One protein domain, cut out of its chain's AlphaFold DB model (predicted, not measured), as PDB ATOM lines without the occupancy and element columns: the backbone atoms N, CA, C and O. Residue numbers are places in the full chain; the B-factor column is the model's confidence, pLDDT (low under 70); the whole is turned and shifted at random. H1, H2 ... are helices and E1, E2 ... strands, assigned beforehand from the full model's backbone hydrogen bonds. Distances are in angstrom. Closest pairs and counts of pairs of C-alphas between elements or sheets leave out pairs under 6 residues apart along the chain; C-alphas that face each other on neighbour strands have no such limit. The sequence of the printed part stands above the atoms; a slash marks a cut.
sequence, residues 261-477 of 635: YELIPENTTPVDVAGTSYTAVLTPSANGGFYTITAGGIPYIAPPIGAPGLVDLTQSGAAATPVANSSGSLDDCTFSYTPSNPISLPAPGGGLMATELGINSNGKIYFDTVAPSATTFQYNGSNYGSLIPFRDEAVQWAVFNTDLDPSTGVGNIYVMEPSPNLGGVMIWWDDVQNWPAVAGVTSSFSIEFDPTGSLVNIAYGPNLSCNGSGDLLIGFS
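Overview. This is residues 261 to 477 of the 635 residues of an uncharacterized protein of bacterium (UniProt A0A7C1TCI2). Two antiparallel sheets lie face to face as a sandwich, one of seven strands and one of six, with the strands of the parts that face each other running nearly along the same line; the larger sheet is twisted, its strands' lines turning by 92 degrees from edge to edge. A small hairpin, E6 and E7, sits at one end of the sandwich, and two short helices, H1 and H2, graze the six-stranded sheet. The printed part has 217 residues, under half of them in named elements, which come in the order E1 to E9, H1, H2, E10 to E15; the class is mostly strand. The larger sheet runs E3, E2, E14, E13, E12, E11, E4 and the other E1, E15, E10, E9, E8, E5. The whole is compact, with a radius of gyration of the C-alphas of 15.7 A and spans of 48 by 38 by 33 A.

Along the chain. E1, residues 261 to 264, begins at C-alpha 261, (27.363, -1.540, 5.366). E2 is residues 277 to 283, 19.7 A long, and E3 residues 290 to 295, 16.6 A long. E4 is residues 310 to 312, E5 residues 333 to 337, E6 residues 343 to 345 and E7 residues 352 to 354. E8, residues 356 to 360, and E9, residues 364 to 368, come before the helices H1, residues 377 to 380, and H2, residues 387 to 392. E10 is residues 396 to 401, with C-alpha 396 at (17.028, -2.387, 0.842). E11, residues 412 to 416, is followed by E12, residues 426 to 433 and 20.0 A long, and E13, residues 442 to 449 and 23.8 A long. E14 is residues 455 to 460, 17.0 A long, and E15, residues 472 to 476, ends at C-alpha 476, (20.936, -1.475, 5.071).

Arrangement. The facing parts of the sandwich are 9.7 A centre to centre, their best planes 15 degrees apart, and the strands of one sheet stand at 7 degrees to those of the other. Between the sheets, the closest C-alphas of E10 and E13 are those of Val 399 and Ile 447, 7.2 A apart. In the larger sheet E11, E12, E13 and E14 form a meander, each strand the antiparallel neighbour of the one before. E12 and E13 are a hairpin, with N 429 and O 445 at 2.9 A. E2 and E14 have N 278 and O 458 at 2.8 A. In the other sheet, E15 and E10 have N 398 and O 475 at 2.8 A, and the hairpin E8 and E9 has N 358 and O 366 at 2.8 A. Residues 324 to 325 pair antiparallel with residues 333 to 334 of E5. E6 and E7 form a hairpin with N 345 and O 352 at 2.8 A, and E7 runs on into E8 at 76 degrees. H1 and H2 are on the six-stranded sheet but each only grazes it. They are close but not clearly touching, the closest C-alphas being those of Gln 378 and Pro 389, 5.8 A apart. Every O i to N i+4 pair of H2 is within hydrogen-bond range; H1 is too short for such a pair, and its one O i to N i+3 pair is out of range.

Size, cuts and confidence. The two C-alphas farthest apart are those of Ala 286 and Ala 439, 49.2 A. The printed part has no cut. The long links are E1 to E2, E3 to E4, E4 to E5 and E14 to E15. The mean pLDDT of the printed part is 80.7, and 45 residues are under 70, among them residues 283 to 292, 346 to 352 and 385 to 393.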
ATOM      1  N   TYR A 261      26.904  -0.432   6.206       65.19
ATOM      2  CA  TYR A 261      27.363  -1.540   5.366       65.19
ATOM      3  C   TYR A 261      28.823  -1.951   5.605       65.19
ATOM      4  O   TYR A 261      29.639  -1.151   6.060       65.19
ATOM      5  N   GLU A 262      29.131  -3.200   5.271       69.88
ATOM      6  CA  GLU A 262      30.473  -3.765   5.161       69.88
ATOM      7  C   GLU A 262      30.662  -4.359   3.776       69.88
ATOM      8  O   GLU A 262      29.789  -5.040   3.238       69.88
ATOM      9  N   LEU A 263      31.827  -4.061   3.215       67.31
ATOM     10  CA  LEU A 263      32.298  -4.613   1.963       67.31
ATOM     11  C   LEU A 263      33.349  -5.671   2.290       67.31
ATOM     12  O   LEU A 263      34.411  -5.329   2.817       67.31
ATOM     13  N   ILE A 264      33.078  -6.932   1.964       70.44
ATOM     14  CA  ILE A 264      34.047  -8.015   2.151       70.44
ATOM     15  C   ILE A 264      34.647  -8.358   0.782       70.44
ATOM     16  O   ILE A 264      33.894  -8.653  -0.152       70.44
ATOM     17  N   PRO A 265      35.985  -8.331   0.635       71.69
ATOM     18  CA  PRO A 265      36.634  -8.624  -0.637       71.69
ATOM     19  C   PRO A 265      36.305 -10.017  -1.178       71.69
ATOM     20  O   PRO A 265      36.097 -10.965  -0.407       71.69
ATOM     21  N   GLU A 266      36.337 -10.162  -2.501       73.25
ATOM     22  CA  GLU A 266      36.235 -11.468  -3.159       73.25
ATOM     23  C   GLU A 266      37.249 -12.492  -2.612       73.25
ATOM     24  O   GLU A 266      38.371 -12.160  -2.217       73.25
ATOM     25  N   ASN A 267      36.875 -13.775  -2.629       74.88
ATOM     26  CA  ASN A 267      37.717 -14.890  -2.173       74.88
ATOM     27  C   ASN A 267      38.169 -14.814  -0.697       74.88
ATOM     28  O   ASN A 267      39.182 -15.411  -0.311       74.88
ATOM     29  N   THR A 268      37.421 -14.111   0.153       72.69
ATOM     30  CA  THR A 268      37.653 -14.098   1.601       72.69
ATOM     31  C   THR A 268      37.226 -15.437   2.205       72.69
ATOM     32  O   THR A 268      36.081 -15.869   2.086       72.69
ATOM     33  N   THR A 269      38.160 -16.155   2.833       72.38
ATOM     34  CA  THR A 269      37.875 -17.413   3.541       72.38
ATOM     35  C   THR A 269      38.815 -17.564   4.750       72.38
ATOM     36  O   THR A 269      40.033 -17.604   4.560       72.38
ATOM     37  N   PRO A 270      38.291 -17.708   5.984       71.88
ATOM     38  CA  PRO A 270      36.869 -17.691   6.336       71.88
ATOM     39  C   PRO A 270      36.265 -16.284   6.228       71.88
ATOM     40  O   PRO A 270      36.957 -15.299   6.471       71.88
ATOM     41  N   VAL A 271      34.979 -16.211   5.880       77.12
ATOM     42  CA  VAL A 271      34.172 -14.997   6.066       77.12
ATOM     43  C   VAL A 271      33.956 -14.822   7.570       77.12
ATOM     44  O   VAL A 271      33.586 -15.774   8.257       77.12
ATOM     45  N   ASP A 272      34.238 -13.639   8.095       68.25
ATOM     46  CA  ASP A 272      34.255 -13.340   9.532       68.25
ATOM     47  C   ASP A 272      32.867 -13.345  10.189       68.25
ATOM     48  O   ASP A 272      32.753 -13.699  11.363       68.25
ATOM     49  N   VAL A 273      31.806 -13.077   9.426       80.81
ATOM     50  CA  VAL A 273      30.412 -13.214   9.885       80.81
ATOM     51  C   VAL A 273      29.868 -14.654   9.830       80.81
ATOM     52  O   VAL A 273      28.713 -14.899  10.171       80.81
ATOM     53  N   ALA A 274      30.656 -15.650   9.414       86.00
ATOM     54  CA  ALA A 274      30.174 -17.032   9.338       86.00
ATOM     55  C   ALA A 274      29.816 -17.599  10.725       86.00
ATOM     56  O   ALA A 274      30.608 -17.559  11.667       86.00
ATOM     57  N   GLY A 275      28.620 -18.183  10.844       86.12
ATOM     58  CA  GLY A 275      28.113 -18.748  12.097       86.12
ATOM     59  C   GLY A 275      27.736 -17.715  13.165       86.12
ATOM     60  O   GLY A 275      27.564 -18.095  14.327       86.12
ATOM     61  N   THR A 276      27.625 -16.432  12.812       87.38
ATOM     62  CA  THR A 276      27.215 -15.364  13.732       87.38
ATOM     63  C   THR A 276      25.744 -14.978  13.539       87.38
ATOM     64  O   THR A 276      25.051 -15.432  12.626       87.38
ATOM     65  N   SER A 277      25.225 -14.157  14.450       86.25
ATOM     66  CA  SER A 277      23.873 -13.601  14.376       86.25
ATOM     67  C   SER A 277      23.861 -12.185  14.932       86.25
ATOM     68  O   SER A 277      24.661 -11.871  15.818       86.25
ATOM     69  N   TYR A 278      22.925 -11.372  14.459       84.00
ATOM     70  CA  TYR A 278      22.750  -9.979  14.846       84.00
ATOM     71  C   TYR A 278      21.266  -9.665  15.010       84.00
ATOM     72  O   TYR A 278      20.426 -10.156  14.259       84.00
ATOM     73  N   THR A 279      20.945  -8.782  15.946       80.56
ATOM     74  CA  THR A 279      19.615  -8.180  16.054       80.56
ATOM     75  C   THR A 279      19.679  -6.719  15.651       80.56
ATOM     76  O   THR A 279      20.598  -6.021  16.083       80.56
ATOM     77  N   ALA A 280      18.697  -6.242  14.892       79.19
ATOM     78  CA  ALA A 280      18.492  -4.828  14.615       79.19
ATOM     79  C   ALA A 280      17.170  -4.368  15.241       79.19
ATOM     80  O   ALA A 280      16.129  -4.976  15.011       79.19
ATOM     81  N   VAL A 281      17.202  -3.302  16.037       76.94
ATOM     82  CA  VAL A 281      16.004  -2.723  16.664       76.94
ATOM     83  C   VAL A 281      15.751  -1.344  16.083       76.94
ATOM     84  O   VAL A 281      16.620  -0.475  16.162       76.94
ATOM     85  N   LEU A 282      14.569  -1.141  15.507       73.25
ATOM     86  CA  LEU A 282      14.113   0.155  15.034       73.25
ATOM     87  C   LEU A 282      13.821   1.048  16.236       73.25
ATOM     88  O   LEU A 282      12.950   0.758  17.056       73.25
ATOM     89  N   THR A 283      14.523   2.167  16.308       64.62
ATOM     90  CA  THR A 283      14.206   3.274  17.201       64.62
ATOM     91  C   THR A 283      13.428   4.310  16.393       64.62
ATOM     92  O   THR A 283      14.015   4.937  15.509       64.62
ATOM     93  N   PRO A 284      12.116   4.495  16.639       57.66
ATOM     94  CA  PRO A 284      11.322   5.487  15.923       57.66
ATOM     95  C   PRO A 284      11.817   6.911  16.190       57.66
ATOM     96  O   PRO A 284      12.235   7.235  17.303       57.66
ATOM     97  N   SER A 285      11.706   7.786  15.192       48.22
ATOM     98  CA  SER A 285      11.983   9.219  15.334       48.22
ATOM     99  C   SER A 285      11.041  10.055  14.470       48.22
ATOM    100  O   SER A 285      10.327   9.523  13.619       48.22
ATOM    101  N   ALA A 286      11.069  11.377  14.661       46.59
ATOM    102  CA  ALA A 286      10.322  12.320  13.824       46.59
ATOM    103  C   ALA A 286      10.725  12.249  12.339       46.59
ATOM    104  O   ALA A 286       9.935  12.614  11.475       46.59
ATOM    105  N   ASN A 287      11.918  11.729  12.051       46.47
ATOM    106  CA  ASN A 287      12.429  11.524  10.706       46.47
ATOM    107  C   ASN A 287      12.224  10.087  10.206       46.47
ATOM    108  O   ASN A 287      12.830   9.725   9.219       46.47
ATOM    109  N   GLY A 288      11.413   9.235  10.846       50.00
ATOM    110  CA  GLY A 288      11.179   7.846  10.406       50.00
ATOM    111  C   GLY A 288      12.054   6.782  11.084       50.00
ATOM    112  O   GLY A 288      11.857   5.596  10.835       50.00
ATOM    113  N   GLY A 289      12.955   7.177  11.990       55.75
ATOM    114  CA  GLY A 289      13.717   6.265  12.850       55.75
ATOM    115  C   GLY A 289      15.036   5.734  12.277       55.75
ATOM    116  O   GLY A 289      15.499   6.148  11.216       55.75
ATOM    117  N   PHE A 290      15.678   4.833  13.023       65.50
ATOM    118  CA  PHE A 290      16.936   4.171  12.656       65.50
ATOM    119  C   PHE A 290      17.056   2.794  13.317       65.50
ATOM    120  O   PHE A 290      16.486   2.568  14.382       65.50
ATOM    121  N   TYR A 291      17.832   1.885  12.724       69.81
ATOM    122  CA  TYR A 291      18.143   0.597  13.348       69.81
ATOM    123  C   TYR A 291      19.397   0.680  14.217       69.81
ATOM    124  O   TYR A 291      20.445   1.148  13.777       69.81
ATOM    125  N   THR A 292      19.318   0.159  15.438       66.19
ATOM    126  CA  THR A 292      20.492  -0.172  16.253       66.19
ATOM    127  C   THR A 292      20.802  -1.652  16.089       66.19
ATOM    128  O   THR A 292      19.980  -2.489  16.454       66.19
ATOM    129  N   ILE A 293      21.977  -1.968  15.537       71.12
ATOM    130  CA  ILE A 293      22.439  -3.345  15.328       71.12
ATOM    131  C   ILE A 293      23.314  -3.771  16.504       71.12
ATOM    132  O   ILE A 293      24.128  -3.002  17.013       71.12
ATOM    133  N   THR A 294      23.136  -5.003  16.964       67.19
ATOM    134  CA  THR A 294      23.933  -5.586  18.043       67.19
ATOM    135  C   THR A 294      24.234  -7.041  17.721       67.19
ATOM    136  O   THR A 294      23.357  -7.769  17.261       67.19
ATOM    137  N   ALA A 295      25.476  -7.463  17.962       73.06
ATOM    138  CA  ALA A 295      25.866  -8.863  17.843       73.06
ATOM    139  C   ALA A 295      25.120  -9.738  18.863       73.06
ATOM    140  O   ALA A 295      24.901  -9.347  20.011       73.06
ATOM    141  N   GLY A 296      24.781 -10.954  18.447       73.88
ATOM    142  CA  GLY A 296      23.876 -11.846  19.164       73.88
ATOM    143  C   GLY A 296      22.482 -11.859  18.539       73.88
ATOM    144  O   GLY A 296      22.178 -11.081  17.647       73.88
ATOM    145  N   GLY A 297      21.648 -12.803  18.961       86.94
ATOM    146  CA  GLY A 297      20.344 -13.042  18.352       86.94
ATOM    147  C   GLY A 297      20.028 -14.527  18.283       86.94
ATOM    148  O   GLY A 297      20.636 -15.346  18.977       86.94
ATOM    149  N   ILE A 298      19.049 -14.859  17.452       93.69
ATOM    150  CA  ILE A 298      18.704 -16.237  17.126       93.69
ATOM    151  C   ILE A 298      19.701 -16.705  16.056       93.69
ATOM    152  O   ILE A 298      19.813 -16.048  15.016       93.69
ATOM    153  N   PRO A 299      20.443 -17.803  16.291       94.69
ATOM    154  CA  PRO A 299      21.390 -18.326  15.315       94.69
ATOM    155  C   PRO A 299      20.663 -18.819  14.065       94.69
ATOM    156  O   PRO A 299      19.452 -19.036  14.080       94.69
ATOM    157  N   TYR A 300      21.419 -19.052  12.994       96.00
ATOM    158  CA  TYR A 300      20.848 -19.583  11.766       96.00
ATOM    159  C   TYR A 300      20.205 -20.951  12.027       96.00
ATOM    160  O   TYR A 300      20.841 -21.866  12.558       96.00
ATOM    161  N   ILE A 301      18.936 -21.079  11.642       94.94
ATOM    162  CA  ILE A 301      18.165 -22.319  11.689       94.94
ATOM    163  C   ILE A 301      17.634 -22.549  10.279       94.94
ATOM    164  O   ILE A 301      16.936 -21.692   9.738       94.94
ATOM    165  N   ALA A 302      17.967 -23.705   9.704       93.69
ATOM    166  CA  ALA A 302      17.512 -24.099   8.375       93.69
ATOM    167  C   ALA A 302      15.968 -24.081   8.278       93.69
ATOM    168  O   ALA A 302      15.288 -24.360   9.276       93.69
ATOM    169  N   PRO A 303      15.404 -23.777   7.095       94.00
ATOM    170  CA  PRO A 303      13.962 -23.690   6.902       94.00
ATOM    171  C   PRO A 303      13.272 -25.026   7.247       94.00
ATOM    172  O   PRO A 303      13.754 -26.101   6.873       94.00
ATOM    173  N   PRO A 304      12.126 -25.011   7.956       93.38
ATOM    174  CA  PRO A 304      11.423 -26.227   8.357       93.38
ATOM    175  C   PRO A 304      10.643 -26.822   7.173       93.38
ATOM    176  O   PRO A 304       9.428 -26.657   7.064       93.38
ATOM    177  N   ILE A 305      11.343 -27.513   6.271       90.06
ATOM    178  CA  ILE A 305      10.777 -28.045   5.023       90.06
ATOM    179  C   ILE A 305       9.488 -28.844   5.272       90.06
ATOM    180  O   ILE A 305       9.454 -29.792   6.060       90.06
ATOM    181  N   GLY A 306       8.419 -28.461   4.566       83.81
ATOM    182  CA  GLY A 306       7.094 -29.080   4.668       83.81
ATOM    183  C   GLY A 306       6.209 -28.542   5.797       83.81
ATOM    184  O   GLY A 306       5.087 -29.027   5.963       83.81
ATOM    185  N   ALA A 307       6.669 -27.554   6.569       87.38
ATOM    186  CA  ALA A 307       5.830 -26.867   7.541       87.38
ATOM    187  C   ALA A 307       4.729 -26.031   6.852       87.38
ATOM    188  O   ALA A 307       4.975 -25.418   5.810       87.38
ATOM    189  N   PRO A 308       3.512 -25.960   7.429       84.25
ATOM    190  CA  PRO A 308       2.472 -25.058   6.940       84.25
ATOM    191  C   PRO A 308       2.950 -23.601   6.953       84.25
ATOM    192  O   PRO A 308       3.501 -23.154   7.954       84.25
ATOM    193  N   GLY A 309       2.706 -22.866   5.866       82.56
ATOM    194  CA  GLY A 309       3.086 -21.452   5.740       82.56
ATOM    195  C   GLY A 309       4.501 -21.202   5.206       82.56
ATOM    196  O   GLY A 309       4.826 -20.054   4.929       82.56
ATOM    197  N   LEU A 310       5.321 -22.245   5.012       90.62
ATOM    198  CA  LEU A 310       6.591 -22.130   4.292       90.62
ATOM    199  C   LEU A 310       6.320 -22.116   2.784       90.62
ATOM    200  O   LEU A 310       5.691 -23.035   2.256       90.62
ATOM    201  N   VAL A 311       6.827 -21.099   2.099       90.06
ATOM    202  CA  VAL A 311       6.801 -20.977   0.642       90.06
ATOM    203  C   VAL A 311       8.230 -21.076   0.134       90.06
ATOM    204  O   VAL A 311       9.108 -20.337   0.568       90.06
ATOM    205  N   ASP A 312       8.455 -22.001  -0.789       89.44
ATOM    206  CA  ASP A 312       9.703 -22.107  -1.535       89.44
ATOM    207  C   ASP A 312       9.570 -21.274  -2.816       89.44
ATOM    208  O   ASP A 312       8.768 -21.586  -3.702       89.44
ATOM    209  N   LEU A 313      10.313 -20.168  -2.873       88.75
ATOM    210  CA  LEU A 313      10.267 -19.207  -3.975       88.75
ATOM    211  C   LEU A 313      10.976 -19.741  -5.222       88.75
ATOM    212  O   LEU A 313      10.678 -19.304  -6.332       88.75
ATOM    213  N   THR A 314      11.876 -20.712  -5.058       85.38
ATOM    214  CA  THR A 314      12.684 -21.295  -6.134       85.38
ATOM    215  C   THR A 314      12.178 -22.679  -6.569       85.38
ATOM    216  O   THR A 314      12.458 -23.106  -7.693       85.38
ATOM    217  N   GLN A 315      11.359 -23.361  -5.753       74.38
ATOM    218  CA  GLN A 315      10.830 -24.707  -6.006       74.38
ATOM    219  C   GLN A 315       9.383 -24.932  -5.498       74.38
ATOM    220  O   GLN A 315       9.132 -25.227  -4.341       74.38
ATOM    221  N   SER A 316       8.402 -24.970  -6.408       49.28
ATOM    222  CA  SER A 316       7.476 -26.115  -6.614       49.28
ATOM    223  C   SER A 316       6.085 -25.713  -7.136       49.28
ATOM    224  O   SER A 316       5.117 -25.540  -6.403       49.28
ATOM    225  N   GLY A 317       5.961 -25.686  -8.469       38.94
ATOM    226  CA  GLY A 317       4.674 -25.699  -9.173       38.94
ATOM    227  C   GLY A 317       4.665 -24.820 -10.421       38.94
ATOM    228  O   GLY A 317       4.333 -23.653 -10.332       38.94
ATOM    229  N   ALA A 318       5.015 -25.392 -11.580       41.81
ATOM    230  CA  ALA A 318       4.966 -24.744 -12.902       41.81
ATOM    231  C   ALA A 318       5.562 -23.315 -12.945       41.81
ATOM    232  O   ALA A 318       4.848 -22.346 -13.157       41.81
ATOM    233  N   ALA A 319       6.894 -23.248 -12.825       50.38
ATOM    234  CA  ALA A 319       7.756 -22.066 -12.932       50.38
ATOM    235  C   ALA A 319       7.665 -21.072 -11.760       50.38
ATOM    236  O   ALA A 319       6.775 -20.224 -11.703       50.38
ATOM    237  N   ALA A 320       8.673 -21.117 -10.880       63.03
ATOM    238  CA  ALA A 320       9.090 -19.937 -10.131       63.03
ATOM    239  C   ALA A 320       9.244 -18.789 -11.144       63.03
ATOM    240  O   ALA A 320      10.089 -18.862 -12.038       63.03
ATOM    241  N   THR A 321       8.343 -17.810 -11.093       75.12
ATOM    242  CA  THR A 321       8.316 -16.700 -12.048       75.12
ATOM    243  C   THR A 321       8.794 -15.468 -11.299       75.12
ATOM    244  O   THR A 321       7.981 -14.837 -10.622       75.12
ATOM    245  N   PRO A 322      10.100 -15.150 -11.345       86.69
ATOM    246  CA  PRO A 322      10.569 -13.889 -10.794       86.69
ATOM    247  C   PRO A 322       9.828 -12.738 -11.481       86.69
ATOM    248  O   PRO A 322       9.537 -12.797 -12.679       86.69
ATOM    249  N   VAL A 323       9.510 -11.694 -10.720       86.69
ATOM    250  CA  VAL A 323       8.831 -10.498 -11.242       86.69
ATOM    251  C   VAL A 323       9.786  -9.592 -12.018       86.69
ATOM    252  O   VAL A 323       9.365  -8.856 -12.908       86.69
ATOM    253  N   ALA A 324      11.083  -9.701 -11.728       86.62
ATOM    254  CA  ALA A 324      12.153  -8.973 -12.384       86.62
ATOM    255  C   ALA A 324      13.403  -9.850 -12.519       86.62
ATOM    256  O   ALA A 324      13.685 -10.687 -11.663       86.62
ATOM    257  N   ASN A 325      14.130  -9.701 -13.626       86.12
ATOM    258  CA  ASN A 325      15.251 -10.573 -13.965       86.12
ATOM    259  C   ASN A 325      16.180  -9.901 -14.985       86.12
ATOM    260  O   ASN A 325      15.683  -9.387 -15.990       86.12
ATOM    261  N   SER A 326      17.498  -9.935 -14.760       85.75
ATOM    262  CA  SER A 326      18.498  -9.454 -15.730       85.75
ATOM    263  C   SER A 326      19.257 -10.545 -16.496       85.75
ATOM    264  O   SER A 326      19.855 -10.233 -17.527       85.75
ATOM    265  N   SER A 327      19.230 -11.804 -16.051       81.38
ATOM    266  CA  SER A 327      19.994 -12.924 -16.635       81.38
ATOM    267  C   SER A 327      19.147 -13.886 -17.490       81.38
ATOM    268  O   SER A 327      19.677 -14.675 -18.273       81.38
ATOM    269  N   GLY A 328      17.817 -13.842 -17.355       76.50
ATOM    270  CA  GLY A 328      16.890 -14.800 -17.963       76.50
ATOM    271  C   GLY A 328      16.836 -16.167 -17.262       76.50
ATOM    272  O   GLY A 328      16.250 -17.098 -17.815       76.50
ATOM    273  N   SER A 329      17.426 -16.300 -16.070       82.06
ATOM    274  CA  SER A 329      17.395 -17.511 -15.233       82.06
ATOM    275  C   SER A 329      16.983 -17.180 -13.786       82.06
ATOM    276  O   SER A 329      16.442 -16.105 -13.556       82.06
ATOM    277  N   LEU A 330      17.150 -18.083 -12.813       87.19
ATOM    278  CA  LEU A 330      16.944 -17.707 -11.402       87.19
ATOM    279  C   LEU A 330      18.173 -17.007 -10.791       87.19
ATOM    280  O   LEU A 330      18.110 -16.569  -9.645       87.19
ATOM    281  N   ASP A 331      19.247 -16.878 -11.566       84.44
ATOM    282  CA  ASP A 331      20.347 -15.951 -11.321       84.44
ATOM    283  C   ASP A 331      19.896 -14.498 -11.561       84.44
ATOM    284  O   ASP A 331      19.054 -14.247 -12.430       84.44
ATOM    285  N   ASP A 332      20.452 -13.540 -10.822       87.81
ATOM    286  CA  ASP A 332      20.103 -12.114 -10.872       87.81
ATOM    287  C   ASP A 332      18.595 -11.847 -11.051       87.81
ATOM    288  O   ASP A 332      18.152 -11.155 -11.984       87.81
ATOM    289  N   CYS A 333      17.774 -12.439 -10.183       90.06
ATOM    290  CA  CYS A 333      16.324 -12.325 -10.265       90.06
ATOM    291  C   CYS A 333      15.704 -11.883  -8.941       90.06
ATOM    292  O   CYS A 333      16.274 -12.072  -7.871       90.06
ATOM    293  N   THR A 334      14.523 -11.277  -9.018       92.12
ATOM    294  CA  THR A 334      13.774 -10.805  -7.855       92.12
ATOM    295  C   THR A 334      12.377 -11.407  -7.861       92.12
ATOM    296  O   THR A 334      11.653 -11.332  -8.858       92.12
ATOM    297  N   PHE A 335      11.996 -11.996  -6.735       92.19
ATOM    298  CA  PHE A 335      10.653 -12.476  -6.442       92.19
ATOM    299  C   PHE A 335       9.888 -11.413  -5.666       92.19
ATOM    300  O   PHE A 335      10.475 -10.676  -4.879       92.19
ATOM    301  N   SER A 336       8.579 -11.339  -5.876       90.62
ATOM    302  CA  SER A 336       7.712 -10.453  -5.109       90.62
ATOM    303  C   SER A 336       7.068 -11.231  -3.961       90.62
ATOM    304  O   SER A 336       6.714 -12.405  -4.118       90.62
ATOM    305  N   TYR A 337       6.920 -10.593  -2.810       91.88
ATOM    306  CA  TYR A 337       6.198 -11.139  -1.675       91.88
ATOM    307  C   TYR A 337       5.427 -10.037  -0.953       91.88
ATOM    308  O   TYR A 337       6.018  -9.086  -0.443       91.88
ATOM    309  N   THR A 338       4.110 -10.208  -0.854       92.00
ATOM    310  CA  THR A 338       3.221  -9.304  -0.121       92.00
ATOM    311  C   THR A 338       3.089  -9.782   1.331       92.00
ATOM    312  O   THR A 338       2.430 -10.803   1.560       92.00
ATOM    313  N   PRO A 339       3.683  -9.093   2.323       88.94
ATOM    314  CA  PRO A 339       3.519  -9.446   3.729       88.94
ATOM    315  C   PRO A 339       2.074  -9.217   4.195       88.94
ATOM    316  O   PRO A 339       1.385  -8.306   3.732       88.94
ATOM    317  N   SER A 340       1.605 -10.023   5.150       88.94
ATOM    318  CA  SER A 340       0.243  -9.909   5.688       88.94
ATOM    319  C   SER A 340       0.006  -8.602   6.451       88.94
ATOM    320  O   SER A 340      -1.127  -8.120   6.511       88.94
ATOM    321  N   ASN A 341       1.074  -8.015   7.000       86.69
ATOM    322  CA  ASN A 341       1.085  -6.682   7.591       86.69
ATOM    323  C   ASN A 341       2.165  -5.826   6.914       86.69
ATOM    324  O   ASN A 341       3.281  -6.312   6.725       86.69
ATOM    325  N   PRO A 342       1.877  -4.554   6.588       87.44
ATOM    326  CA  PRO A 342       2.893  -3.647   6.067       87.44
ATOM    327  C   PRO A 342       4.056  -3.474   7.055       87.44
ATOM    328  O   PRO A 342       3.836  -3.237   8.245       87.44
ATOM    329  N   ILE A 343       5.289  -3.558   6.556       86.12
ATOM    330  CA  ILE A 343       6.511  -3.465   7.363       86.12
ATOM    331  C   ILE A 343       6.960  -2.003   7.421       86.12
ATOM    332  O   ILE A 343       7.187  -1.382   6.386       86.12
ATOM    333  N   SER A 344       7.109  -1.446   8.625       80.12
ATOM    334  CA  SER A 344       7.617  -0.083   8.801       80.12
ATOM    335  C   SER A 344       9.140  -0.084   8.763       80.12
ATOM    336  O   SER A 344       9.783  -0.757   9.567       80.12
ATOM    337  N   LEU A 345       9.728   0.727   7.888       75.00
ATOM    338  CA  LEU A 345      11.172   0.907   7.779       75.00
ATOM    339  C   LEU A 345      11.553   2.386   7.814       75.00
ATOM    340  O   LEU A 345      10.785   3.240   7.369       75.00
ATOM    341  N   PRO A 346      12.762   2.708   8.290       65.38
ATOM    342  CA  PRO A 346      13.336   4.012   8.026       65.38
ATOM    343  C   PRO A 346      13.608   4.155   6.519       65.38
ATOM    344  O   PRO A 346      14.056   3.201   5.878       65.38
ATOM    345  N   ALA A 347      13.282   5.327   5.964       57.47
ATOM    346  CA  ALA A 347      13.470   5.670   4.551       57.47
ATOM    347  C   ALA A 347      13.618   7.191   4.335       57.47
ATOM    348  O   ALA A 347      12.952   7.959   5.040       57.47
ATOM    349  N   PRO A 348      14.418   7.652   3.351       47.22
ATOM    350  CA  PRO A 348      14.581   9.079   3.060       47.22
ATOM    351  C   PRO A 348      13.242   9.812   2.883       47.22
ATOM    352  O   PRO A 348      12.417   9.411   2.069       47.22
ATOM    353  N   GLY A 349      13.041  10.918   3.611       46.38
ATOM    354  CA  GLY A 349      11.814  11.732   3.526       46.38
ATOM    355  C   GLY A 349      10.705  11.362   4.522       46.38
ATOM    356  O   GLY A 349       9.641  11.974   4.492       46.38
ATOM    357  N   GLY A 350      10.966  10.416   5.427       49.19
ATOM    358  CA  GLY A 350       9.998   9.892   6.393       49.19
ATOM    359  C   GLY A 350       9.833   8.382   6.216       49.19
ATOM    360  O   GLY A 350      10.114   7.852   5.149       49.19
ATOM    361  N   GLY A 351       9.446   7.666   7.276       60.09
ATOM    362  CA  GLY A 351       9.401   6.197   7.262       60.09
ATOM    363  C   GLY A 351       8.601   5.612   6.086       60.09
ATOM    364  O   GLY A 351       7.571   6.156   5.695       60.09
ATOM    365  N   LEU A 352       9.072   4.488   5.546       69.38
ATOM    366  CA  LEU A 352       8.413   3.704   4.503       69.38
ATOM    367  C   LEU A 352       7.541   2.622   5.143       69.38
ATOM    368  O   LEU A 352       8.017   1.852   5.972       69.38
ATOM    369  N   MET A 353       6.286   2.522   4.710       83.00
ATOM    370  CA  MET A 353       5.419   1.382   5.016       83.00
ATOM    371  C   MET A 353       5.429   0.430   3.823       83.00
ATOM    372  O   MET A 353       4.659   0.603   2.880       83.00
ATOM    373  N   ALA A 354       6.323  -0.554   3.849       82.75
ATOM    374  CA  ALA A 354       6.473  -1.513   2.768       82.75
ATOM    375  C   ALA A 354       5.293  -2.489   2.761       82.75
ATOM    376  O   ALA A 354       5.119  -3.281   3.690       82.75
ATOM    377  N   THR A 355       4.477  -2.423   1.716       87.50
ATOM    378  CA  THR A 355       3.398  -3.386   1.457       87.50
ATOM    379  C   THR A 355       3.848  -4.504   0.530       87.50
ATOM    380  O   THR A 355       3.077  -5.425   0.293       87.50
ATOM    381  N   GLU A 356       5.071  -4.428   0.008       89.06
ATOM    382  CA  GLU A 356       5.642  -5.403  -0.905       89.06
ATOM    383  C   GLU A 356       7.149  -5.553  -0.663       89.06
ATOM    384  O   GLU A 356       7.862  -4.578  -0.408       89.06
ATOM    385  N   LEU A 357       7.632  -6.792  -0.752       92.19
ATOM    386  CA  LEU A 357       9.045  -7.138  -0.651       92.19
ATOM    387  C   LEU A 357       9.554  -7.663  -1.991       92.19
ATOM    388  O   LEU A 357       8.973  -8.579  -2.573       92.19
ATOM    389  N   GLY A 358      10.683  -7.131  -2.448       93.06
ATOM    390  CA  GLY A 358      11.467  -7.711  -3.530       93.06
ATOM    391  C   GLY A 358      12.570  -8.601  -2.977       93.06
ATOM    392  O   GLY A 358      13.587  -8.088  -2.528       93.06
ATOM    393  N   ILE A 359      12.400  -9.919  -3.018       94.88
ATOM    394  CA  ILE A 359      13.381 -10.894  -2.526       94.88
ATOM    395  C   ILE A 359      14.285 -11.302  -3.686       94.88
ATOM    396  O   ILE A 359      13.854 -11.990  -4.611       94.88
ATOM    397  N   ASN A 360      15.534 -10.856  -3.653       93.62
ATOM    398  CA  ASN A 360      16.482 -11.040  -4.742       93.62
ATOM    399  C   ASN A 360      17.375 -12.272  -4.530       93.62
ATOM    400  O   ASN A 360      17.793 -12.567  -3.406       93.62
ATOM    401  N   SER A 361      17.699 -12.978  -5.615       91.50
ATOM    402  CA  SER A 361      18.530 -14.186  -5.588       91.50
ATOM    403  C   SER A 361      19.876 -13.952  -4.912       91.50
ATOM    404  O   SER A 361      20.293 -14.777  -4.106       91.50
ATOM    405  N   ASN A 362      20.468 -12.776  -5.128       90.94
ATOM    406  CA  ASN A 362      21.786 -12.391  -4.640       90.94
ATOM    407  C   ASN A 362      21.826 -11.995  -3.161       90.94
ATOM    408  O   ASN A 362      22.823 -11.449  -2.725       90.94
ATOM    409  N   GLY A 363      20.784 -12.240  -2.357       92.00
ATOM    410  CA  GLY A 363      20.827 -11.949  -0.915       92.00
ATOM    411  C   GLY A 363      20.397 -10.529  -0.540       92.00
ATOM    412  O   GLY A 363      20.776 -10.033   0.527       92.00
ATOM    413  N   LYS A 364      19.618  -9.867  -1.406       92.62
ATOM    414  CA  LYS A 364      19.025  -8.543  -1.156       92.62
ATOM    415  C   LYS A 364      17.516  -8.629  -0.928       92.62
ATOM    416  O   LYS A 364      16.844  -9.504  -1.472       92.62
ATOM    417  N   ILE A 365      16.985  -7.681  -0.163       93.88
ATOM    418  CA  ILE A 365      15.550  -7.457   0.015       93.88
ATOM    419  C   ILE A 365      15.259  -5.993  -0.247       93.88
ATOM    420  O   ILE A 365      15.745  -5.143   0.494       93.88
ATOM    421  N   TYR A 366      14.445  -5.722  -1.256       91.00
ATOM    422  CA  TYR A 366      13.892  -4.408  -1.549       91.00
ATOM    423  C   TYR A 366      12.580  -4.208  -0.806       91.00
ATOM    424  O   TYR A 366      11.758  -5.122  -0.738       91.00
ATOM    425  N   PHE A 367      12.377  -3.006  -0.293       86.56
ATOM    426  CA  PHE A 367      11.145  -2.592   0.360       86.56
ATOM    427  C   PHE A 367      10.431  -1.589  -0.522       86.56
ATOM    428  O   PHE A 367      11.005  -0.560  -0.884       86.56
ATOM    429  N   ASP A 368       9.183  -1.889  -0.856       79.50
ATOM    430  CA  ASP A 368       8.398  -1.058  -1.756       79.50
ATOM    431  C   ASP A 368       6.904  -1.132  -1.403       79.50
ATOM    432  O   ASP A 368       6.458  -1.870  -0.521       79.50
ATOM    433  N   THR A 369       6.118  -0.316  -2.091       72.62
ATOM    434  CA  THR A 369       4.655  -0.326  -2.063       72.62
ATOM    435  C   THR A 369       4.050  -1.064  -3.258       72.62
ATOM    436  O   THR A 369       2.856  -1.363  -3.270       72.62
ATOM    437  N   VAL A 370       4.874  -1.392  -4.258       73.50
ATOM    438  CA  VAL A 370       4.479  -2.086  -5.487       73.50
ATOM    439  C   VAL A 370       5.445  -3.220  -5.820       73.50
ATOM    440  O   VAL A 370       6.596  -3.226  -5.394       73.50
ATOM    441  N   ALA A 371       4.977  -4.188  -6.611       77.06
ATOM    442  CA  ALA A 371       5.819  -5.291  -7.065       77.06
ATOM    443  C   ALA A 371       7.017  -4.775  -7.887       77.06
ATOM    444  O   ALA A 371       6.807  -4.004  -8.832       77.06
ATOM    445  N   PRO A 372       8.251  -5.225  -7.590       80.62
ATOM    446  CA  PRO A 372       9.430  -4.855  -8.362       80.62
ATOM    447  C   PRO A 372       9.284  -5.190  -9.847       80.62
ATOM    448  O   PRO A 372       8.898  -6.302 -10.203       80.62
ATOM    449  N   SER A 373       9.654  -4.252 -10.721       81.56
ATOM    450  CA  SER A 373       9.601  -4.445 -12.181       81.56
ATOM    451  C   SER A 373      10.913  -4.132 -12.906       81.56
ATOM    452  O   SER A 373      10.994  -4.271 -14.126       81.56
ATOM    453  N   ALA A 374      11.938  -3.656 -12.197       81.19
ATOM    454  CA  ALA A 374      13.199  -3.244 -12.801       81.19
ATOM    455  C   ALA A 374      14.018  -4.468 -13.227       81.19
ATOM    456  O   ALA A 374      14.472  -5.221 -12.383       81.19
ATOM    457  N   THR A 375      14.255  -4.661 -14.526       85.12
ATOM    458  CA  THR A 375      14.991  -5.821 -15.077       85.12
ATOM    459  C   THR A 375      16.482  -5.549 -15.309       85.12
ATOM    460  O   THR A 375      17.136  -6.240 -16.087       85.12
ATOM    461  N   THR A 376      17.030  -4.482 -14.725       84.38
ATOM    462  CA  THR A 376      18.433  -4.095 -14.931       84.38
ATOM    463  C   THR A 376      19.358  -4.942 -14.060       84.38
ATOM    464  O   THR A 376      18.960  -5.414 -12.994       84.38
ATOM    465  N   PHE A 377      20.613  -5.098 -14.494       79.81
ATOM    466  CA  PHE A 377      21.659  -5.699 -13.658       79.81
ATOM    467  C   PHE A 377      21.969  -4.826 -12.436       79.81
ATOM    468  O   PHE A 377      22.248  -5.344 -11.370       79.81
ATOM    469  N   GLN A 378      21.841  -3.501 -12.560       79.25
ATOM    470  CA  GLN A 378      21.988  -2.586 -11.427       79.25
ATOM    471  C   GLN A 378      21.009  -2.930 -10.291       79.25
ATOM    472  O   GLN A 378      21.396  -2.970  -9.126       79.25
ATOM    473  N   TYR A 379      19.762  -3.255 -10.638       81.81
ATOM    474  CA  TYR A 379      18.756  -3.660  -9.666       81.81
ATOM    475  C   TYR A 379      18.937  -5.124  -9.242       81.81
ATOM    476  O   TYR A 379      19.128  -5.412  -8.069       81.81
ATOM    477  N   ASN A 380      18.945  -6.080 -10.172       85.94
ATOM    478  CA  ASN A 380      18.875  -7.498  -9.795       85.94
ATOM    479  C   ASN A 380      20.231  -8.168  -9.559       85.94
ATOM    480  O   ASN A 380      20.279  -9.198  -8.892       85.94
ATOM    481  N   GLY A 381      21.309  -7.592 -10.080       85.38
ATOM    482  CA  GLY A 381      22.646  -8.172 -10.057       85.38
ATOM    483  C   GLY A 381      23.307  -8.128  -8.688       85.38
ATOM    484  O   GLY A 381      22.942  -7.315  -7.835       85.38
ATOM    485  N   SER A 382      24.327  -8.957  -8.487       80.81
ATOM    486  CA  SER A 382      25.169  -8.926  -7.280       80.81
ATOM    487  C   SER A 382      25.927  -7.603  -7.124       80.81
ATOM    488  O   SER A 382      26.330  -7.221  -6.024       80.81
ATOM    489  N   ASN A 383      26.100  -6.862  -8.226       77.62
ATOM    490  CA  ASN A 383      26.789  -5.573  -8.308       77.62
ATOM    491  C   ASN A 383      28.227  -5.571  -7.762       77.62
ATOM    492  O   ASN A 383      28.816  -4.494  -7.661       77.62
ATOM    493  N   TYR A 384      28.787  -6.741  -7.436       74.44
ATOM    494  CA  TYR A 384      30.155  -6.946  -6.955       74.44
ATOM    495  C   TYR A 384      30.580  -5.905  -5.912       74.44
ATOM    496  O   TYR A 384      31.596  -5.227  -6.066       74.44
ATOM    497  N   GLY A 385      29.726  -5.697  -4.905       62.88
ATOM    498  CA  GLY A 385      30.026  -4.799  -3.794       62.88
ATOM    499  C   GLY A 385      29.925  -3.306  -4.127       62.88
ATOM    500  O   GLY A 385      30.280  -2.454  -3.314       62.88
ATOM    501  N   SER A 386      29.420  -2.955  -5.313       64.75
ATOM    502  CA  SER A 386      29.205  -1.563  -5.692       64.75
ATOM    503  C   SER A 386      28.217  -0.884  -4.747       64.75
ATOM    504  O   SER A 386      27.087  -1.334  -4.552       64.75
ATOM    505  N   LEU A 387      28.639   0.255  -4.204       61.56
ATOM    506  CA  LEU A 387      27.816   1.067  -3.311       61.56
ATOM    507  C   LEU A 387      26.791   1.916  -4.057       61.56
ATOM    508  O   LEU A 387      25.817   2.342  -3.451       61.56
ATOM    509  N   ILE A 388      26.991   2.167  -5.355       58.94
ATOM    510  CA  ILE A 388      26.086   3.013  -6.146       58.94
ATOM    511  C   ILE A 388      24.685   2.379  -6.220       58.94
ATOM    512  O   ILE A 388      23.736   3.022  -5.784       58.94
ATOM    513  N   PRO A 389      24.519   1.110  -6.646       64.25
ATOM    514  CA  PRO A 389      23.205   0.467  -6.687       64.25
ATOM    515  C   PRO A 389      22.640   0.171  -5.296       64.25
ATOM    516  O   PRO A 389      21.437   0.051  -5.112       64.25
ATOM    517  N   PHE A 390      23.500   0.030  -4.290       68.81
ATOM    518  CA  PHE A 390      23.045  -0.137  -2.917       68.81
ATOM    519  C   PHE A 390      22.427   1.154  -2.349       68.81
ATOM    520  O   PHE A 390      21.444   1.104  -1.610       68.81
ATOM    521  N   ARG A 391      22.991   2.302  -2.733       63.78
ATOM    522  CA  ARG A 391      22.603   3.644  -2.288       63.78
ATOM    523  C   ARG A 391      21.426   4.232  -3.055       63.78
ATOM    524  O   ARG A 391      20.571   4.856  -2.437       63.78
ATOM    525  N   ASP A 392      21.430   4.077  -4.378       63.91
ATOM    526  CA  ASP A 392      20.570   4.854  -5.283       63.91
ATOM    527  C   ASP A 392      19.287   4.115  -5.693       63.91
ATOM    528  O   ASP A 392      18.403   4.711  -6.304       63.91
ATOM    529  N   GLU A 393      19.183   2.821  -5.380       69.19
ATOM    530  CA  GLU A 393      17.976   2.023  -5.622       69.19
ATOM    531  C   GLU A 393      16.995   2.112  -4.437       69.19
ATOM    532  O   GLU A 393      17.213   2.844  -3.468       69.19
ATOM    533  N   ALA A 394      15.898   1.352  -4.504       74.50
ATOM    534  CA  ALA A 394      14.920   1.260  -3.422       74.50
ATOM    535  C   ALA A 394      15.575   0.917  -2.069       74.50
ATOM    536  O   ALA A 394      16.620   0.258  -2.006       74.50
ATOM    537  N   VAL A 395      14.922   1.337  -0.978       78.31
ATOM    538  CA  VAL A 395      15.331   0.981   0.389       78.31
ATOM    539  C   VAL A 395      15.510  -0.527   0.458       78.31
ATOM    540  O   VAL A 395      14.605  -1.276   0.091       78.31
ATOM    541  N   GLN A 396      16.684  -0.976   0.902       84.69
ATOM    542  CA  GLN A 396      17.028  -2.387   0.842       84.69
ATOM    543  C   GLN A 396      17.870  -2.858   2.024       84.69
ATOM    544  O   GLN A 396      18.677  -2.110   2.585       84.69
ATOM    545  N   TRP A 397      17.705  -4.137   2.357       89.44
ATOM    546  CA  TRP A 397      18.684  -4.918   3.106       89.44
ATOM    547  C   TRP A 397      19.540  -5.706   2.117       89.44
ATOM    548  O   TRP A 397      19.015  -6.503   1.348       89.44
ATOM    549  N   ALA A 398      20.856  -5.526   2.164       88.75
ATOM    550  CA  ALA A 398      21.828  -6.461   1.614       88.75
ATOM    551  C   ALA A 398      22.211  -7.422   2.745       88.75
ATOM    552  O   ALA A 398      23.069  -7.107   3.559       88.75
ATOM    553  N   VAL A 399      21.525  -8.556   2.871       91.62
ATOM    554  CA  VAL A 399      21.776  -9.495   3.980       91.62
ATOM    555  C   VAL A 399      23.122 -10.181   3.779       91.62
ATOM    556  O   VAL A 399      23.922 -10.261   4.700       91.62
ATOM    557  N   PHE A 400      23.383 -10.632   2.554       90.06
ATOM    558  CA  PHE A 400      24.674 -11.149   2.117       90.06
ATOM    559  C   PHE A 400      24.743 -11.000   0.595       90.06
ATOM    560  O   PHE A 400      24.568 -11.969  -0.141       90.06
ATOM    561  N   ASN A 401      24.888  -9.755   0.123       89.94
ATOM    562  CA  ASN A 401      24.831  -9.442  -1.300       89.94
ATOM    563  C   ASN A 401      26.070  -9.966  -2.025       89.94
ATOM    564  O   ASN A 401      27.125  -9.330  -2.007       89.94
ATOM    565  N   THR A 402      25.922 -11.125  -2.650       87.12
ATOM    566  CA  THR A 402      26.939 -11.806  -3.446       87.12
ATOM    567  C   THR A 402      26.268 -12.497  -4.625       87.12
ATOM    568  O   THR A 402      25.049 -12.588  -4.682       87.12
ATOM    569  N   ASP A 403      27.058 -12.949  -5.586       86.56
ATOM    570  CA  ASP A 403      26.558 -13.595  -6.796       86.56
ATOM    571  C   ASP A 403      26.054 -15.008  -6.454       86.56
ATOM    572  O   ASP A 403      26.859 -15.907  -6.203       86.56
ATOM    573  N   LEU A 404      24.736 -15.181  -6.324       88.19
ATOM    574  CA  LEU A 404      24.069 -16.412  -5.894       88.19
ATOM    575  C   LEU A 404      23.110 -16.900  -6.978       88.19
ATOM    576  O   LEU A 404      22.168 -16.204  -7.362       88.19
ATOM    577  N   ASP A 405      23.284 -18.158  -7.378       86.06
ATOM    578  CA  ASP A 405      22.509 -18.771  -8.450       86.06
ATOM    579  C   ASP A 405      21.740 -20.018  -7.963       86.06
ATOM    580  O   ASP A 405      22.264 -21.144  -7.975       86.06
ATOM    581  N   PRO A 406      20.457 -19.861  -7.580       85.31
ATOM    582  CA  PRO A 406      19.594 -20.989  -7.234       85.31
ATOM    583  C   PRO A 406      19.196 -21.843  -8.455       85.31
ATOM    584  O   PRO A 406      18.660 -22.942  -8.293       85.31
ATOM    585  N   SER A 407      19.461 -21.405  -9.693       80.88
ATOM    586  CA  SER A 407      19.137 -22.173 -10.907       80.88
ATOM    587  C   SER A 407      20.003 -23.429 -11.080       80.88
ATOM    588  O   SER A 407      19.619 -24.360 -11.795       80.88
ATOM    589  N   THR A 408      21.128 -23.504 -10.363       74.44
ATOM    590  CA  THR A 408      22.029 -24.667 -10.307       74.44
ATOM    591  C   THR A 408      21.388 -25.916  -9.685       74.44
ATOM    592  O   THR A 408      21.894 -27.028  -9.866       74.44
ATOM    593  N   GLY A 409      20.258 -25.759  -8.983       70.69
ATOM    594  CA  GLY A 409      19.539 -26.842  -8.306       70.69
ATOM    595  C   GLY A 409      20.152 -27.256  -6.965       70.69
ATOM    596  O   GLY A 409      19.791 -28.311  -6.436       70.69
ATOM    597  N   VAL A 410      21.079 -26.454  -6.435       79.31
ATOM    598  CA  VAL A 410      21.676 -26.608  -5.106       79.31
ATOM    599  C   VAL A 410      21.222 -25.436  -4.238       79.31
ATOM    600  O   VAL A 410      21.546 -24.286  -4.533       79.31
ATOM    601  N   GLY A 411      20.463 -25.753  -3.189       87.00
ATOM    602  CA  GLY A 411      19.845 -24.765  -2.307       87.00
ATOM    603  C   GLY A 411      18.587 -24.122  -2.881       87.00
ATOM    604  O   GLY A 411      18.251 -24.309  -4.048       87.00
ATOM    605  N   ASN A 412      17.873 -23.390  -2.031       90.44
ATOM    606  CA  ASN A 412      16.612 -22.729  -2.368       90.44
ATOM    607  C   ASN A 412      16.434 -21.443  -1.547       90.44
ATOM    608  O   ASN A 412      17.076 -21.249  -0.508       90.44
ATOM    609  N   ILE A 413      15.520 -20.587  -2.005       93.81
ATOM    610  CA  ILE A 413      15.098 -19.382  -1.287       93.81
ATOM    611  C   ILE A 413      13.699 -19.616  -0.737       93.81
ATOM    612  O   ILE A 413      12.780 -19.959  -1.480       93.81
ATOM    613  N   TYR A 414      13.525 -19.398   0.561       94.25
ATOM    614  CA  TYR A 414      12.251 -19.623   1.238       94.25
ATOM    615  C   TYR A 414      11.753 -18.359   1.917       94.25
ATOM    616  O   TYR A 414      12.545 -17.552   2.398       94.25
ATOM    617  N   VAL A 415      10.433 -18.239   2.032       95.19
ATOM    618  CA  VAL A 415       9.762 -17.240   2.864       95.19
ATOM    619  C   VAL A 415       8.688 -17.909   3.719       95.19
ATOM    620  O   VAL A 415       8.026 -18.850   3.280       95.19
ATOM    621  N   MET A 416       8.520 -17.459   4.959       94.06
ATOM    622  CA  MET A 416       7.494 -17.956   5.876       94.06
ATOM    623  C   MET A 416       6.872 -16.812   6.667       94.06
ATOM    624  O   MET A 416       7.583 -16.000   7.261       94.06
ATOM    625  N   GLU A 417       5.542 -16.814   6.727       92.69
ATOM    626  CA  GLU A 417       4.739 -15.925   7.564       92.69
ATOM    627  C   GLU A 417       3.528 -16.699   8.132       92.69
ATOM    628  O   GLU A 417       2.837 -17.393   7.376       92.69
ATOM    629  N   PRO A 418       3.235 -16.612   9.444       93.62
ATOM    630  CA  PRO A 418       4.043 -15.956  10.470       93.62
ATOM    631  C   PRO A 418       5.377 -16.682  10.679       93.62
ATOM    632  O   PRO A 418       5.452 -17.912  10.645       93.62
ATOM    633  N   SER A 419       6.431 -15.907  10.899       93.38
ATOM    634  CA  SER A 419       7.774 -16.420  11.111       93.38
ATOM    635  C   SER A 419       7.881 -17.181  12.438       93.38
ATOM    636  O   SER A 419       7.161 -16.876  13.395       93.38
ATOM    637  N   PRO A 420       8.767 -18.186  12.535       90.06
ATOM    638  CA  PRO A 420       8.780 -19.100  13.671       90.06
ATOM    639  C   PRO A 420       9.235 -18.463  14.991       90.06
ATOM    640  O   PRO A 420       8.854 -18.977  16.045       90.06
ATOM    641  N   ASN A 421      10.022 -17.379  14.969       92.62
ATOM    642  CA  ASN A 421      10.588 -16.801  16.189       92.62
ATOM    643  C   ASN A 421      10.010 -15.423  16.538       92.62
ATOM    644  O   ASN A 421       9.710 -15.175  17.705       92.62
ATOM    645  N   LEU A 422       9.859 -14.533  15.554       93.12
ATOM    646  CA  LEU A 422       9.364 -13.163  15.735       93.12
ATOM    647  C   LEU A 422       7.889 -12.990  15.338       93.12
ATOM    648  O   LEU A 422       7.274 -11.993  15.709       93.12
ATOM    649  N   GLY A 423       7.294 -13.962  14.638       92.25
ATOM    650  CA  GLY A 423       5.888 -13.954  14.226       92.25
ATOM    651  C   GLY A 423       5.557 -13.082  13.009       92.25
ATOM    652  O   GLY A 423       4.384 -13.022  12.648       92.25
ATOM    653  N   GLY A 424       6.543 -12.419  12.396       93.56
ATOM    654  CA  GLY A 424       6.394 -11.618  11.177       93.56
ATOM    655  C   GLY A 424       6.819 -12.403   9.939       93.56
ATOM    656  O   GLY A 424       6.276 -13.473   9.680       93.56
ATOM    657  N   VAL A 425       7.795 -11.902   9.183       95.56
ATOM    658  CA  VAL A 425       8.267 -12.529   7.935       95.56
ATOM    659  C   VAL A 425       9.695 -13.029   8.113       95.56
ATOM    660  O   VAL A 425      10.561 -12.265   8.526       95.56
ATOM    661  N   MET A 426       9.967 -14.291   7.771       96.44
ATOM    662  CA  MET A 426      11.328 -14.840   7.715       96.44
ATOM    663  C   MET A 426      11.679 -15.275   6.304       96.44
ATOM    664  O   MET A 426      10.877 -15.938   5.650       96.44
ATOM    665  N   ILE A 427      12.878 -14.906   5.862       97.69
ATOM    666  CA  ILE A 427      13.416 -15.214   4.540       97.69
ATOM    667  C   ILE A 427      14.742 -15.953   4.715       97.69
ATOM    668  O   ILE A 427      15.587 -15.542   5.515       97.69
ATOM    669  N   TRP A 428      14.924 -17.030   3.954       96.94
ATOM    670  CA  TRP A 428      16.147 -17.828   3.924       96.94
ATOM    671  C   TRP A 428      16.735 -17.866   2.525       96.94
ATOM    672  O   TRP A 428      16.010 -18.092   1.559       96.94
ATOM    673  N   TRP A 429      18.058 -17.795   2.468       95.00
ATOM    674  CA  TRP A 429      18.865 -18.404   1.421       95.00
ATOM    675  C   TRP A 429      19.506 -19.626   2.072       95.00
ATOM    676  O   TRP A 429      20.309 -19.484   2.992       95.00
ATOM    677  N   ASP A 430      19.060 -20.822   1.701       94.00
ATOM    678  CA  ASP A 430      19.482 -22.083   2.321       94.00
ATOM    679  C   ASP A 430      20.306 -22.895   1.325       94.00
ATOM    680  O   ASP A 430      19.785 -23.334   0.300       94.00
ATOM    681  N   ASP A 431      21.599 -23.043   1.623       91.50
ATOM    682  CA  ASP A 431      22.615 -23.727   0.822       91.50
ATOM    683  C   ASP A 431      22.644 -23.276  -0.657       91.50
ATOM    684  O   ASP A 431      22.922 -24.075  -1.555       91.50
ATOM    685  N   VAL A 432      22.378 -21.991  -0.930       90.25
ATOM    686  CA  VAL A 432      22.364 -21.446  -2.300       90.25
ATOM    687  C   VAL A 432      23.791 -21.363  -2.834       90.25
ATOM    688  O   VAL A 432      24.699 -20.886  -2.150       90.25
ATOM    689  N   GLN A 433      24.016 -21.857  -4.051       87.19
ATOM    690  CA  GLN A 433      25.344 -21.890  -4.661       87.19
ATOM    691  C   GLN A 433      25.812 -20.499  -5.122       87.19
ATOM    692  O   GLN A 433      25.067 -19.775  -5.776       87.19
ATOM    693  N   ASN A 434      27.074 -20.158  -4.844       83.94
ATOM    694  CA  ASN A 434      27.712 -18.955  -5.388       83.94
ATOM    695  C   ASN A 434      28.053 -19.114  -6.876       83.94
ATOM    696  O   ASN A 434      28.539 -20.171  -7.291       83.94
ATOM    697  N   TRP A 435      27.878 -18.045  -7.649       78.44
ATOM    698  CA  TRP A 435      28.279 -17.941  -9.045       78.44
ATOM    699  C   TRP A 435      29.642 -17.224  -9.196       78.44
ATOM    700  O   TRP A 435      29.916 -16.270  -8.467       78.44
ATOM    701  N   PRO A 436      30.539 -17.675 -10.102       73.06
ATOM    702  CA  PRO A 436      30.454 -18.876 -10.926       73.06
ATOM    703  C   PRO A 436      30.412 -20.139 -10.067       73.06
ATOM    704  O   PRO A 436      31.181 -20.276  -9.120       73.06
ATOM    705  N   ALA A 437      29.532 -21.075 -10.435       67.06
ATOM    706  CA  ALA A 437      29.243 -22.283  -9.668       67.06
ATOM    707  C   ALA A 437      30.512 -23.081  -9.308       67.06
ATOM    708  O   ALA A 437      31.023 -23.878 -10.104       67.06
ATOM    709  N   VAL A 438      31.008 -22.915  -8.079       69.56
ATOM    710  CA  VAL A 438      32.056 -23.773  -7.515       69.56
ATOM    711  C   VAL A 438      31.379 -24.926  -6.782       69.56
ATOM    712  O   VAL A 438      30.598 -24.727  -5.852       69.56
ATOM    713  N   ALA A 439      31.638 -26.160  -7.219       69.38
ATOM    714  CA  ALA A 439      30.982 -27.341  -6.663       69.38
ATOM    715  C   ALA A 439      31.214 -27.464  -5.145       69.38
ATOM    716  O   ALA A 439      32.356 -27.529  -4.690       69.38
ATOM    717  N   GLY A 440      30.122 -27.540  -4.377       69.94
ATOM    718  CA  GLY A 440      30.152 -27.675  -2.918       69.94
ATOM    719  C   GLY A 440      30.368 -26.370  -2.147       69.94
ATOM    720  O   GLY A 440      30.465 -26.420  -0.925       69.94
ATOM    721  N   VAL A 441      30.436 -25.224  -2.830       81.88
ATOM    722  CA  VAL A 441      30.494 -23.897  -2.207       81.88
ATOM    723  C   VAL A 441      29.092 -23.304  -2.203       81.88
ATOM    724  O   VAL A 441      28.532 -23.018  -3.259       81.88
ATOM    725  N   THR A 442      28.521 -23.168  -1.013       87.62
ATOM    726  CA  THR A 442      27.159 -22.675  -0.791       87.62
ATOM    727  C   THR A 442      27.160 -21.644   0.325       87.62
ATOM    728  O   THR A 442      28.067 -21.632   1.168       87.62
ATOM    729  N   SER A 443      26.147 -20.787   0.311       90.94
ATOM    730  CA  SER A 443      25.923 -19.763   1.319       90.94
ATOM    731  C   SER A 443      24.550 -19.953   1.957       90.94
ATOM    732  O   SER A 443      23.546 -20.101   1.257       90.94
ATOM    733  N   SER A 444      24.526 -19.936   3.289       94.44
ATOM    734  CA  SER A 444      23.313 -20.115   4.084       94.44
ATOM    735  C   SER A 444      23.159 -18.957   5.054       94.44
ATOM    736  O   SER A 444      24.031 -18.725   5.888       94.44
ATOM    737  N   PHE A 445      22.065 -18.213   4.947       96.25
ATOM    738  CA  PHE A 445      21.771 -17.065   5.799       96.25
ATOM    739  C   PHE A 445      20.273 -16.756   5.799       96.25
ATOM    740  O   PHE A 445      19.508 -17.228   4.956       96.25
ATOM    741  N   SER A 446      19.832 -15.984   6.786       97.31
ATOM    742  CA  SER A 446      18.426 -15.630   6.947       97.31
ATOM    743  C   SER A 446      18.253 -14.262   7.577       97.31
ATOM    744  O   SER A 446      19.090 -13.822   8.370       97.31
ATOM    745  N   ILE A 447      17.111 -13.652   7.301       97.44
ATOM    746  CA  ILE A 447      16.630 -12.459   7.986       97.44
ATOM    747  C   ILE A 447      15.172 -12.660   8.385       97.44
ATOM    748  O   ILE A 447      14.377 -13.226   7.637       97.44
ATOM    749  N   GLU A 448      14.833 -12.224   9.587       96.69
ATOM    750  CA  GLU A 448      13.504 -12.350  10.162       96.69
ATOM    751  C   GLU A 448      13.060 -11.008  10.729       96.69
ATOM    752  O   GLU A 448      13.795 -10.394  11.498       96.69
ATOM    753  N   PHE A 449      11.858 -10.577  10.368       95.00
ATOM    754  CA  PHE A 449      11.201  -9.378  10.869       95.00
ATOM    755  C   PHE A 449      10.092  -9.773  11.843       95.00
ATOM    756  O   PHE A 449       9.396 -10.772  11.637       95.00
ATOM    757  N   ASP A 450       9.882  -8.970  12.879       93.50
ATOM    758  CA  ASP A 450       8.612  -8.972  13.602       93.50
ATOM    759  C   ASP A 450       7.481  -8.373  12.729       93.50
ATOM    760  O   ASP A 450       7.746  -7.810  11.661       93.50
ATOM    761  N   PRO A 451       6.199  -8.485  13.130       88.94
ATOM    762  CA  PRO A 451       5.076  -8.016  12.314       88.94
ATOM    763  C   PRO A 451       5.082  -6.520  11.975       88.94
ATOM    764  O   PRO A 451       4.312  -6.100  11.116       88.94
ATOM    765  N   THR A 452       5.885  -5.705  12.668       80.25
ATOM    766  CA  THR A 452       5.957  -4.252  12.459       80.25
ATOM    767  C   THR A 452       7.256  -3.807  11.790       80.25
ATOM    768  O   THR A 452       7.390  -2.624  11.479       80.25
ATOM    769  N   GLY A 453       8.217  -4.711  11.574       82.94
ATOM    770  CA  GLY A 453       9.579  -4.387  11.140       82.94
ATOM    771  C   GLY A 453      10.444  -3.749  12.225       82.94
ATOM    772  O   GLY A 453      11.571  -3.350  11.966       82.94
ATOM    773  N   SER A 454       9.946  -3.621  13.453       82.31
ATOM    774  CA  SER A 454      10.653  -2.911  14.519       82.31
ATOM    775  C   SER A 454      11.769  -3.736  15.154       82.31
ATOM    776  O   SER A 454      12.696  -3.171  15.731       82.31
ATOM    777  N   LEU A 455      11.706  -5.057  15.036       87.38
ATOM    778  CA  LEU A 455      12.762  -5.972  15.443       87.38
ATOM    779  C   LEU A 455      13.126  -6.871  14.267       87.38
ATOM    780  O   LEU A 455      12.264  -7.510  13.667       87.38
ATOM    781  N   VAL A 456      14.421  -6.942  13.983       91.19
ATOM    782  CA  VAL A 456      14.998  -7.749  12.913       91.19
ATOM    783  C   VAL A 456      16.038  -8.685  13.510       91.19
ATOM    784  O   VAL A 456      16.859  -8.264  14.324       91.19
ATOM    785  N   ASN A 457      16.041  -9.945  13.097       94.00
ATOM    786  CA  ASN A 457      17.102 -10.900  13.385       94.00
ATOM    787  C   ASN A 457      17.783 -11.309  12.080       94.00
ATOM    788  O   ASN A 457      17.127 -11.813  11.177       94.00
ATOM    789  N   ILE A 458      19.095 -11.125  12.001       94.06
ATOM    790  CA  ILE A 458      19.936 -11.546  10.883       94.06
ATOM    791  C   ILE A 458      20.813 -12.686  11.380       94.06
ATOM    792  O   ILE A 458      21.438 -12.575  12.434       94.06
ATOM    793  N   ALA A 459      20.875 -13.782  10.639       94.06
ATOM    794  CA  ALA A 459      21.661 -14.933  11.041       94.06
ATOM    795  C   ALA A 459      22.412 -15.543   9.867       94.06
ATOM    796  O   ALA A 459      21.844 -15.772   8.800       94.06
ATOM    797  N   TYR A 460      23.679 -15.851  10.108       93.62
ATOM    798  CA  TYR A 460      24.585 -16.422   9.134       93.62
ATOM    799  C   TYR A 460      24.890 -17.868   9.504       93.62
ATOM    800  O   TYR A 460      25.268 -18.191  10.634       93.62
ATOM    801  N   GLY A 461      24.702 -18.763   8.544       91.19
ATOM    802  CA  GLY A 461      25.065 -20.162   8.666       91.19
ATOM    803  C   GLY A 461      26.583 -20.358   8.727       91.19
ATOM    804  O   GLY A 461      27.365 -19.433   8.501       91.19
ATOM    805  N   PRO A 462      27.034 -21.584   9.031       85.44
ATOM    806  CA  PRO A 462      28.458 -21.921   9.017       85.44
ATOM    807  C   PRO A 462      29.044 -21.962   7.597       85.44
ATOM    808  O   PRO A 462      30.260 -21.873   7.434       85.44
ATOM    809  N   ASN A 463      28.187 -22.111   6.584       83.69
ATOM    810  CA  ASN A 463      28.553 -22.110   5.176       83.69
ATOM    811  C   ASN A 463      28.320 -20.698   4.630       83.69
ATOM    812  O   ASN A 463      27.181 -20.325   4.369       83.69
ATOM    813  N   LEU A 464      29.389 -19.912   4.501       87.38
ATOM    814  CA  LEU A 464      29.396 -18.648   3.766       87.38
ATOM    815  C   LEU A 464      30.614 -18.616   2.852       87.38
ATOM    816  O   LEU A 464      31.718 -19.000   3.256       87.38
ATOM    817  N   SER A 465      30.430 -18.122   1.634       82.44
ATOM    818  CA  SER A 465      31.529 -17.935   0.698       82.44
ATOM    819  C   SER A 465      31.288 -16.746  -0.219       82.44
ATOM    820  O   SER A 465      30.152 -16.382  -0.492       82.44
ATOM    821  N   CYS A 466      32.379 -16.175  -0.718       76.00
ATOM    822  CA  CYS A 466      32.416 -15.255  -1.855       76.00
ATOM    823  C   CYS A 466      33.494 -15.681  -2.865       76.00
ATOM    824  O   CYS A 466      34.142 -14.855  -3.506       76.00
ATOM    825  N   ASN A 467      33.781 -16.986  -2.945       71.00
ATOM    826  CA  ASN A 467      34.808 -17.505  -3.843       71.00
ATOM    827  C   ASN A 467      34.337 -17.426  -5.297       71.00
ATOM    828  O   ASN A 467      33.323 -18.019  -5.654       71.00
ATOM    829  N   GLY A 468      35.112 -16.745  -6.141       61.72
ATOM    830  CA  GLY A 468      34.823 -16.574  -7.567       61.72
ATOM    831  C   GLY A 468      33.779 -15.504  -7.901       61.72
ATOM    832  O   GLY A 468      33.756 -15.055  -9.044       61.72
ATOM    833  N   SER A 469      32.960 -15.087  -6.937       60.94
ATOM    834  CA  SER A 469      32.100 -13.904  -7.016       60.94
ATOM    835  C   SER A 469      32.932 -12.659  -6.700       60.94
ATOM    836  O   SER A 469      33.825 -12.748  -5.858       60.94
ATOM    837  N   GLY A 470      32.645 -11.509  -7.315       68.88
ATOM    838  CA  GLY A 470      33.284 -10.241  -6.928       68.88
ATOM    839  C   GLY A 470      33.003  -9.849  -5.467       68.88
ATOM    840  O   GLY A 470      32.389 -10.611  -4.717       68.88
ATOM    841  N   ASP A 471      33.453  -8.659  -5.057       68.38
ATOM    842  CA  ASP A 471      33.279  -8.176  -3.678       68.38
ATOM    843  C   ASP A 471      31.817  -8.312  -3.211       68.38
ATOM    844  O   ASP A 471      30.879  -8.143  -3.996       68.38
ATOM    845  N   LEU A 472      31.609  -8.638  -1.934       77.06
ATOM    846  CA  LEU A 472      30.273  -8.822  -1.359       77.06
ATOM    847  C   LEU A 472      29.912  -7.660  -0.434       77.06
ATOM    848  O   LEU A 472      30.787  -7.033   0.163       77.06
ATOM    849  N   LEU A 473      28.614  -7.406  -0.278       78.88
ATOM    850  CA  LEU A 473      28.097  -6.328   0.561       78.88
ATOM    851  C   LEU A 473      27.099  -6.847   1.602       78.88
ATOM    852  O   LEU A 473      26.167  -7.570   1.263       78.88
ATOM    853  N   ILE A 474      27.245  -6.420   2.852       82.00
ATOM    854  CA  ILE A 474      26.258  -6.626   3.920       82.00
ATOM    855  C   ILE A 474      25.817  -5.252   4.410       82.00
ATOM    856  O   ILE A 474      26.678  -4.422   4.670       82.00
ATOM    857  N   GLY A 475      24.521  -4.975   4.560       78.94
ATOM    858  CA  GLY A 475      24.068  -3.689   5.084       78.94
ATOM    859  C   GLY A 475      22.594  -3.335   4.895       78.94
ATOM    860  O   GLY A 475      21.805  -4.115   4.371       78.94
ATOM    861  N   PHE A 476      22.243  -2.109   5.290       79.31
ATOM    862  CA  PHE A 476      20.936  -1.475   5.071       79.31
ATOM    863  C   PHE A 476      21.062  -0.063   4.473       79.31
ATOM    864  O   PHE A 476      21.904   0.715   4.935       79.31
ATOM    865  N   SER A 477      20.213   0.285   3.494       69.44
ATOM    866  CA  SER A 477      20.305   1.557   2.750       69.44
ATOM    867  C   SER A 477      19.310   2.666   3.155       69.44
ATOM    868  O   SER A 477      19.499   3.815   2.768       69.44
TER     869      SER A 477